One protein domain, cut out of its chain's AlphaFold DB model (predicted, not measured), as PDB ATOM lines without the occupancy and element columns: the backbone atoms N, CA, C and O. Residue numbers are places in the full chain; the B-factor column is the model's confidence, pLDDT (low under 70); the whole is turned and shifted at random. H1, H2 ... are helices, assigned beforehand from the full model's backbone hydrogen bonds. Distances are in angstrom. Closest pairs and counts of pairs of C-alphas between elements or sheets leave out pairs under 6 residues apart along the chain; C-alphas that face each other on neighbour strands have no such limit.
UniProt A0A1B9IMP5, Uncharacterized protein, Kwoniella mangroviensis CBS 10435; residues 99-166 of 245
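What this domain is: This is residues 99 to 166 of the 245 residues of an uncharacterized protein of Kwoniella mangroviensis CBS 10435 (UniProt A0A1B9IMP5). A long winding stretch, residues 99 to 123, leads into a helical hairpin of two equally long helices, H1 and H2, side by side; the stretch loops over the side of H1 away from H2. The printed part has 68 residues, with two named helices, H1 then H2, and no named strand; its class is all helix, with 34 residues in the helices. It is compact, with a radius of gyration of the C-alphas of 12.4 A, and spans 40 by 28 by 17 A.

How they stand to each other: H1, residues 124 to 140, and H2, residues 149 to 165, touch and form a hairpin. Their closest C-alphas, those of Lys 125 and Val 163, are 6.1 A apart. They run opposite ways at a shallow tilt of 19 degrees. In H1 and H2 every O i to N i+4 pair is within hydrogen-bond range.

Where its parts are: H1 measures 24.4 A from C-alpha 124 at (142.369, 111.407, 154.113) to C-alpha 140. H2 measures 24.6 A and ends with C-alpha 165 at (134.083, 102.810, 150.727).

The domain as a whole: The two C-alphas farthest apart, those of Glu 99 and Ser 147, are 40.3 A apart. The printed part has no cut, and the link from H1 to H2 is short, with 8 residues. Residue 108 alone has a pLDDT under 70.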
ATOM      1  N   GLU A  99     154.244 121.165 166.472       90.06
ATOM      2  CA  GLU A  99     153.053 120.426 166.872       90.06
ATOM      3  C   GLU A  99     152.002 120.503 165.762       90.06
ATOM      4  O   GLU A  99     151.968 121.448 164.966       90.06
ATOM      5  N   VAL A 100     151.117 119.511 165.744       89.81
ATOM      6  CA  VAL A 100     149.927 119.500 164.893       89.81
ATOM      7  C   VAL A 100     148.804 120.301 165.553       89.81
ATOM      8  O   VAL A 100     148.641 120.295 166.781       89.81
ATOM      9  N   GLY A 101     148.056 121.042 164.744       89.88
ATOM     10  CA  GLY A 101     146.838 121.744 165.138       89.88
ATOM     11  C   GLY A 101     145.619 121.263 164.352       89.88
ATOM     12  O   GLY A 101     145.728 120.356 163.526       89.88
ATOM     13  N   PRO A 102     144.447 121.875 164.574       91.19
ATOM     14  CA  PRO A 102     143.357 121.728 163.623       91.19
ATOM     15  C   PRO A 102     143.784 122.265 162.250       91.19
ATOM     16  O   PRO A 102     144.744 123.033 162.134       91.19
ATOM     17  N   ILE A 103     143.077 121.858 161.203       90.56
ATOM     18  CA  ILE A 103     143.281 122.409 159.867       90.56
ATOM     19  C   ILE A 103     142.439 123.675 159.705       90.56
ATOM     20  O   ILE A 103     141.269 123.733 160.087       90.56
ATOM     21  N   ILE A 104     143.067 124.691 159.135       84.31
ATOM     22  CA  ILE A 104     142.429 125.907 158.662       84.31
ATOM     23  C   ILE A 104     142.427 125.774 157.145       84.31
ATOM     24  O   ILE A 104     143.486 125.730 156.531       84.31
ATOM     25  N   ALA A 105     141.246 125.637 156.557       76.50
ATOM     26  CA  ALA A 105     141.088 125.495 155.118       76.50
ATOM     27  C   ALA A 105     140.050 126.493 154.613       76.50
ATOM     28  O   ALA A 105     139.181 126.955 155.361       76.50
ATOM     29  N   ARG A 106     140.132 126.815 153.323       75.25
ATOM     30  CA  ARG A 106     139.128 127.650 152.663       75.25
ATOM     31  C   ARG A 106     137.759 126.962 152.679       75.25
ATOM     32  O   ARG A 106     137.652 125.739 152.618       75.25
ATOM     33  N   GLY A 107     136.692 127.759 152.706       73.88
ATOM     34  CA  GLY A 107     135.315 127.262 152.654       73.88
ATOM     35  C   GLY A 107     134.754 126.832 154.014       73.88
ATOM     36  O   GLY A 107     134.957 127.501 155.025       73.88
ATOM     37  N   CYS A 108     133.978 125.745 154.025       66.69
ATOM     38  CA  CYS A 108     133.161 125.313 155.168       66.69
ATOM     39  C   CYS A 108     133.876 124.330 156.108       66.69
ATOM     40  O   CYS A 108     133.234 123.480 156.720       66.69
ATOM     41  N   PHE A 109     135.199 124.437 156.250       79.38
ATOM     42  CA  PHE A 109     135.988 123.530 157.092       79.38
ATOM     43  C   PHE A 109     135.972 123.936 158.577       79.38
ATOM     44  O   PHE A 109     137.003 124.056 159.235       79.38
ATOM     45  N   GLN A 110     134.782 124.204 159.105       85.38
ATOM     46  CA  GLN A 110     134.564 124.576 160.498       85.38
ATOM     47  C   GLN A 110     133.148 124.192 160.924       85.38
ATOM     48  O   GLN A 110     132.271 123.993 160.091       85.38
ATOM     49  N   THR A 111     132.908 124.073 162.221       81.19
ATOM     50  CA  THR A 111     131.586 123.808 162.788       81.19
ATOM     51  C   THR A 111     131.069 125.055 163.497       81.19
ATOM     52  O   THR A 111     131.846 125.761 164.132       81.19
ATOM     53  N   PRO A 112     129.754 125.334 163.484       75.31
ATOM     54  CA  PRO A 112     129.184 126.456 164.237       75.31
ATOM     55  C   PRO A 112     129.223 126.238 165.760       75.31
ATOM     56  O   PRO A 112     128.916 127.151 166.523       75.31
ATOM     57  N   GLN A 113     129.576 125.028 166.204       78.56
ATOM     58  CA  GLN A 113     129.716 124.651 167.607       78.56
ATOM     59  C   GLN A 113     131.186 124.367 167.953       78.56
ATOM     60  O   GLN A 113     131.918 123.881 167.084       78.56
ATOM     61  N   PRO A 114     131.623 124.616 169.205       83.12
ATOM     62  CA  PRO A 114     132.957 124.246 169.672       83.12
ATOM     63  C   PRO A 114     133.305 122.770 169.377       83.12
ATOM     64  O   PRO A 114     132.426 121.915 169.506       83.12
ATOM     65  N   PRO A 115     134.566 122.444 169.021       87.31
ATOM     66  CA  PRO A 115     135.746 123.316 169.039       87.31
ATOM     67  C   PRO A 115     135.917 124.219 167.800       87.31
ATOM     68  O   PRO A 115     136.969 124.836 167.663       87.31
ATOM     69  N   TYR A 116     134.893 124.342 166.946       88.19
ATOM     70  CA  TYR A 116     134.841 125.142 165.712       88.19
ATOM     71  C   TYR A 116     135.772 124.672 164.600       88.19
ATOM     72  O   TYR A 116     135.344 124.555 163.462       88.19
ATOM     73  N   LEU A 117     137.029 124.383 164.907       91.75
ATOM     74  CA  LEU A 117     137.989 123.883 163.938       91.75
ATOM     75  C   LEU A 117     138.058 122.358 163.992       91.75
ATOM     76  O   LEU A 117     137.871 121.734 165.037       91.75
ATOM     77  N   LEU A 118     138.333 121.769 162.837       92.44
ATOM     78  CA  LEU A 118     138.339 120.330 162.630       92.44
ATOM     79  C   LEU A 118     139.781 119.798 162.547       92.44
ATOM     80  O   LEU A 118     140.705 120.517 162.167       92.44
ATOM     81  N   GLY A 119     139.974 118.519 162.864       92.75
ATOM     82  CA  GLY A 119     141.288 117.869 162.861       92.75
ATOM     83  C   GLY A 119     142.082 118.054 164.167       92.75
ATOM     84  O   GLY A 119     141.553 118.599 165.140       92.75
ATOM     85  N   PRO A 120     143.345 117.595 164.218       94.56
ATOM     86  CA  PRO A 120     144.111 116.963 163.134       94.56
ATOM     87  C   PRO A 120     143.544 115.594 162.714       94.56
ATOM     88  O   PRO A 120     142.782 114.981 163.461       94.56
ATOM     89  N   PHE A 121     143.911 115.103 161.526       95.38
ATOM     90  CA  PHE A 121     143.411 113.824 160.994       95.38
ATOM     91  C   PHE A 121     144.529 112.838 160.674       95.38
ATOM     92  O   PHE A 121     145.553 113.218 160.119       95.38
ATOM     93  N   SER A 122     144.306 111.554 160.947       94.62
ATOM     94  CA  SER A 122     145.282 110.492 160.658       94.62
ATOM     95  C   SER A 122     145.124 109.867 159.265       94.62
ATOM     96  O   SER A 122     146.001 109.128 158.819       94.62
ATOM     97  N   SER A 123     144.017 110.146 158.572       96.00
ATOM     98  CA  SER A 123     143.752 109.655 157.219       96.00
ATOM     99  C   SER A 123     143.011 110.694 156.376       96.00
ATOM    100  O   SER A 123     142.318 111.576 156.896       96.00
ATOM    101  N   MET A 124     143.125 110.569 155.052       96.19
ATOM    102  CA  MET A 124     142.369 111.407 154.113       96.19
ATOM    103  C   MET A 124     140.865 111.151 154.236       96.19
ATOM    104  O   MET A 124     140.074 112.086 154.116       96.19
ATOM    105  N   LYS A 125     140.466 109.902 154.519       97.44
ATOM    106  CA  LYS A 125     139.072 109.517 154.754       97.44
ATOM    107  C   LYS A 125     138.473 110.294 155.921       97.44
ATOM    108  O   LYS A 125     137.437 110.925 155.737       97.44
ATOM    109  N   ASP A 126     139.129 110.300 157.081       96.12
ATOM    110  CA  ASP A 126     138.611 110.995 158.271       96.12
ATOM    111  C   ASP A 126     138.432 112.491 158.007       96.12
ATOM    112  O   ASP A 126     137.411 113.080 158.366       96.12
ATOM    113  N   ARG A 127     139.401 113.093 157.308       95.06
ATOM    114  CA  ARG A 127     139.339 114.498 156.914       95.06
ATOM    115  C   ARG A 127     138.168 114.790 155.980       95.06
ATOM    116  O   ARG A 127     137.426 115.740 156.219       95.06
ATOM    117  N   TYR A 128     138.009 114.011 154.908       95.69
ATOM    118  CA  TYR A 128     136.936 114.241 153.942       95.69
ATOM    119  C   TYR A 128     135.560 114.029 154.568       95.69
ATOM    120  O   TYR A 128     134.690 114.869 154.372       95.69
ATOM    121  N   LEU A 129     135.371 112.983 155.378       96.38
ATOM    122  CA  LEU A 129     134.104 112.754 156.077       96.38
ATOM    123  C   LEU A 129     133.759 113.900 157.034       96.38
ATOM    124  O   LEU A 129     132.616 114.351 157.064       96.38
ATOM    125  N   ALA A 130     134.742 114.419 157.777       93.88
ATOM    126  CA  ALA A 130     134.527 115.576 158.641       93.88
ATOM    127  C   ALA A 130     134.107 116.824 157.845       93.88
ATOM    128  O   ALA A 130     133.197 117.539 158.265       93.88
ATOM    129  N   HIS A 131     134.720 117.058 156.681       93.31
ATOM    130  CA  HIS A 131     134.360 118.179 155.810       93.31
ATOM    131  C   HIS A 131     132.962 118.027 155.210       93.31
ATOM    132  O   HIS A 131     132.176 118.970 155.239       93.31
ATOM    133  N   ILE A 132     132.644 116.839 154.691       94.94
ATOM    134  CA  ILE A 132     131.344 116.536 154.089       94.94
ATOM    135  C   ILE A 132     130.239 116.746 155.118       94.94
ATOM    136  O   ILE A 132     129.253 117.416 154.828       94.94
ATOM    137  N   LYS A 133     130.442 116.263 156.347       93.81
ATOM    138  CA  LYS A 133     129.506 116.489 157.446       93.81
ATOM    139  C   LYS A 133     129.306 117.976 157.744       93.81
ATOM    140  O   LYS A 133     128.167 118.416 157.855       93.81
ATOM    141  N   ALA A 134     130.387 118.755 157.830       92.56
ATOM    142  CA  ALA A 134     130.285 120.199 158.045       92.56
ATOM    143  C   ALA A 134     129.518 120.893 156.903       92.56
ATOM    144  O   ALA A 134     128.652 121.730 157.157       92.56
ATOM    145  N   ALA A 135     129.776 120.512 155.650       92.81
ATOM    146  CA  ALA A 135     129.052 121.034 154.494       92.81
ATOM    147  C   ALA A 135     127.554 120.678 154.538       92.81
ATOM    148  O   ALA A 135     126.724 121.565 154.345       92.81
ATOM    149  N   LEU A 136     127.196 119.429 154.858       94.12
ATOM    150  CA  LEU A 136     125.804 118.997 155.036       94.12
ATOM    151  C   LEU A 136     125.096 119.817 156.126       94.12
ATOM    152  O   LEU A 136     123.993 120.312 155.892       94.12
ATOM    153  N   ASP A 137     125.745 120.032 157.276       92.31
ATOM    154  CA  ASP A 137     125.207 120.859 158.362       92.31
ATOM    155  C   ASP A 137     124.952 122.306 157.891       92.31
ATOM    156  O   ASP A 137     123.887 122.872 158.150       92.31
ATOM    157  N   TYR A 138     125.880 122.908 157.137       92.12
ATOM    158  CA  TYR A 138     125.692 124.254 156.583       92.12
ATOM    159  C   TYR A 138     124.619 124.332 155.492       92.12
ATOM    160  O   TYR A 138     123.915 125.344 155.419       92.12
ATOM    161  N   ILE A 139     124.464 123.295 154.663       93.62
ATOM    162  CA  ILE A 139     123.379 123.213 153.675       93.62
ATOM    163  C   ILE A 139     122.027 123.162 154.395       93.62
ATOM    164  O   ILE A 139     121.125 123.921 154.044       93.62
ATOM    165  N   LEU A 140     121.892 122.340 155.443       92.56
ATOM    166  CA  LEU A 140     120.660 122.238 156.239       92.56
ATOM    167  C   LEU A 140     120.299 123.553 156.941       92.56
ATOM    168  O   LEU A 140     119.121 123.882 157.073       92.56
ATOM    169  N   LEU A 141     121.304 124.324 157.358       91.44
ATOM    170  CA  LEU A 141     121.121 125.669 157.909       91.44
ATOM    171  C   LEU A 141     120.806 126.733 156.841       91.44
ATOM    172  O   LEU A 141     120.532 127.880 157.194       91.44
ATOM    173  N   GLY A 142     120.868 126.394 155.549       91.38
ATOM    174  CA  GLY A 142     120.715 127.342 154.443       91.38
ATOM    175  C   GLY A 142     121.872 128.341 154.324       91.38
ATOM    176  O   GLY A 142     121.733 129.384 153.686       91.38
ATOM    177  N   ALA A 143     123.018 128.056 154.945       91.06
ATOM    178  CA  ALA A 143     124.173 128.951 154.945       91.06
ATOM    179  C   ALA A 143     124.937 128.918 153.611       91.06
ATOM    180  O   ALA A 143     125.534 129.921 153.225       91.06
ATOM    181  N   ILE A 144     124.887 127.792 152.895       91.25
ATOM    182  CA  ILE A 144     125.529 127.588 151.590       91.25
ATOM    183  C   ILE A 144     124.574 126.910 150.606       91.25
ATOM    184  O   ILE A 144     123.518 126.417 150.998       91.25
ATOM    185  N   CYS A 145     124.941 126.899 149.321       91.75
ATOM    186  CA  CYS A 145     124.189 126.227 148.251       91.75
ATOM    187  C   CYS A 145     122.713 126.656 148.141       91.75
ATOM    188  O   CYS A 145     121.877 125.887 147.685       91.75
ATOM    189  N   GLN A 146     122.384 127.899 148.511       92.94
ATOM    190  CA  GLN A 146     120.998 128.388 148.581       92.94
ATOM    191  C   GLN A 146     120.236 128.314 147.250       92.94
ATOM    192  O   GLN A 146     119.015 128.197 147.252       92.94
ATOM    193  N   SER A 147     120.945 128.389 146.121       94.75
ATOM    194  CA  SER A 147     120.335 128.308 144.790       94.75
ATOM    195  C   SER A 147     119.878 126.897 144.422       94.75
ATOM    196  O   SER A 147     118.942 126.765 143.640       94.75
ATOM    197  N   ASP A 148     120.542 125.869 144.954       94.88
ATOM    198  CA  ASP A 148     120.254 124.465 144.650       94.88
ATOM    199  C   ASP A 148     120.603 123.545 145.839       94.88
ATOM    200  O   ASP A 148     121.558 122.762 145.799       94.88
ATOM    201  N   PRO A 149     119.892 123.699 146.971       95.38
ATOM    202  CA  PRO A 149     120.274 123.045 148.215       95.38
ATOM    203  C   PRO A 149     120.005 121.539 148.188       95.38
ATOM    204  O   PRO A 149     120.697 120.797 148.878       95.38
ATOM    205  N   ILE A 150     119.018 121.080 147.407       96.69
ATOM    206  CA  ILE A 150     118.664 119.658 147.318       96.69
ATOM    207  C   ILE A 150     119.749 118.903 146.552       96.69
ATOM    208  O   ILE A 150     120.287 117.937 147.093       96.69
ATOM    209  N   ASP A 151     120.114 119.357 145.351       96.88
ATOM    210  CA  ASP A 151     121.133 118.674 144.548       96.88
ATOM    211  C   ASP A 151     122.494 118.738 145.244       96.88
ATOM    212  O   ASP A 151     123.181 117.721 145.351       96.88
ATOM    213  N   ALA A 152     122.841 119.888 145.838       95.44
ATOM    214  CA  ALA A 152     124.047 120.005 146.649       95.44
ATOM    215  C   ALA A 152     124.057 119.001 147.811       95.44
ATOM    216  O   ALA A 152     125.067 118.333 148.023       95.44
ATOM    217  N   TYR A 153     122.954 118.857 148.550       96.75
ATOM    218  CA  TYR A 153     122.866 117.899 149.654       96.75
ATOM    219  C   TYR A 153     123.028 116.452 149.165       96.75
ATOM    220  O   TYR A 153     123.799 115.689 149.745       96.75
ATOM    221  N   LEU A 154     122.359 116.083 148.068       98.06
ATOM    222  CA  LEU A 154     122.441 114.742 147.486       98.06
ATOM    223  C   LEU A 154     123.854 114.406 146.989       98.06
ATOM    224  O   LEU A 154     124.342 113.314 147.272       98.06
ATOM    225  N   TRP A 155     124.546 115.342 146.330       96.06
ATOM    226  CA  TRP A 155     125.941 115.143 145.913       96.06
ATOM    227  C   TRP A 155     126.884 114.935 147.099       96.06
ATOM    228  O   TRP A 155     127.811 114.133 147.011       96.06
ATOM    229  N   HIS A 156     126.650 115.616 148.225       96.81
ATOM    230  CA  HIS A 156     127.453 115.408 149.431       96.81
ATOM    231  C   HIS A 156     127.185 114.043 150.080       96.81
ATOM    232  O   HIS A 156     128.131 113.431 150.568       96.81
ATOM    233  N   LEU A 157     125.948 113.531 150.045       98.12
ATOM    234  CA  LEU A 157     125.646 112.165 150.498       98.12
ATOM    235  C   LEU A 157     126.304 111.102 149.607       98.12
ATOM    236  O   LEU A 157     126.875 110.140 150.116       98.12
ATOM    237  N   GLU A 158     126.268 111.282 148.285       98.00
ATOM    238  CA  GLU A 158     126.965 110.385 147.354       98.00
ATOM    239  C   GLU A 158     128.482 110.417 147.594       98.00
ATOM    240  O   GLU A 158     129.134 109.375 147.681       98.00
ATOM    241  N   LEU A 159     129.054 111.610 147.787       97.38
ATOM    242  CA  LEU A 159     130.466 111.763 148.122       97.38
ATOM    243  C   LEU A 159     130.817 111.101 149.466       97.38
ATOM    244  O   LEU A 159     131.863 110.460 149.570       97.38
ATOM    245  N   GLU A 160     129.954 111.214 150.480       98.25
ATOM    246  CA  GLU A 160     130.112 110.520 151.765       98.25
ATOM    247  C   GLU A 160     130.184 109.001 151.570       98.25
ATOM    248  O   GLU A 160     131.057 108.343 152.142       98.25
ATOM    249  N   GLU A 161     129.302 108.438 150.740       98.31
ATOM    250  CA  GLU A 161     129.294 107.012 150.416       98.31
ATOM    251  C   GLU A 161     130.593 106.587 149.713       98.31
ATOM    252  O   GLU A 161     131.231 105.615 150.133       98.31
ATOM    253  N   LEU A 162     131.038 107.336 148.698       98.00
ATOM    254  CA  LEU A 162     132.279 107.057 147.966       98.00
ATOM    255  C   LEU A 162     133.512 107.107 148.878       98.00
ATOM    256  O   LEU A 162     134.363 106.212 148.841       98.00
ATOM    257  N   VAL A 163     133.609 108.129 149.734       98.12
ATOM    258  CA  VAL A 163     134.718 108.280 150.685       98.12
ATOM    259  C   VAL A 163     134.700 107.159 151.723       98.12
ATOM    260  O   VAL A 163     135.753 106.602 152.046       98.12
ATOM    261  N   ASN A 164     133.522 106.772 152.217       97.81
ATOM    262  CA  ASN A 164     133.394 105.689 153.187       97.81
ATOM    263  C   ASN A 164     133.908 104.347 152.657       97.81
ATOM    264  O   ASN A 164     134.547 103.608 153.416       97.81
ATOM    265  N   HIS A 165     133.683 104.061 151.375       97.62
ATOM    266  CA  HIS A 165     134.083 102.810 150.727       97.62
ATOM    267  C   HIS A 165     135.475 102.858 150.074       97.62
ATOM    268  O   HIS A 165     135.949 101.846 149.555       97.62
ATOM    269  N   SER A 166     136.171 103.998 150.119       97.56
ATOM    270  CA  SER A 166     137.508 104.125 149.538       97.56
ATOM    271  C   SER A 166     138.591 103.545 150.451       97.56
ATOM    272  O   SER A 166     138.991 104.146 151.450       97.56
TER     273      SER A 166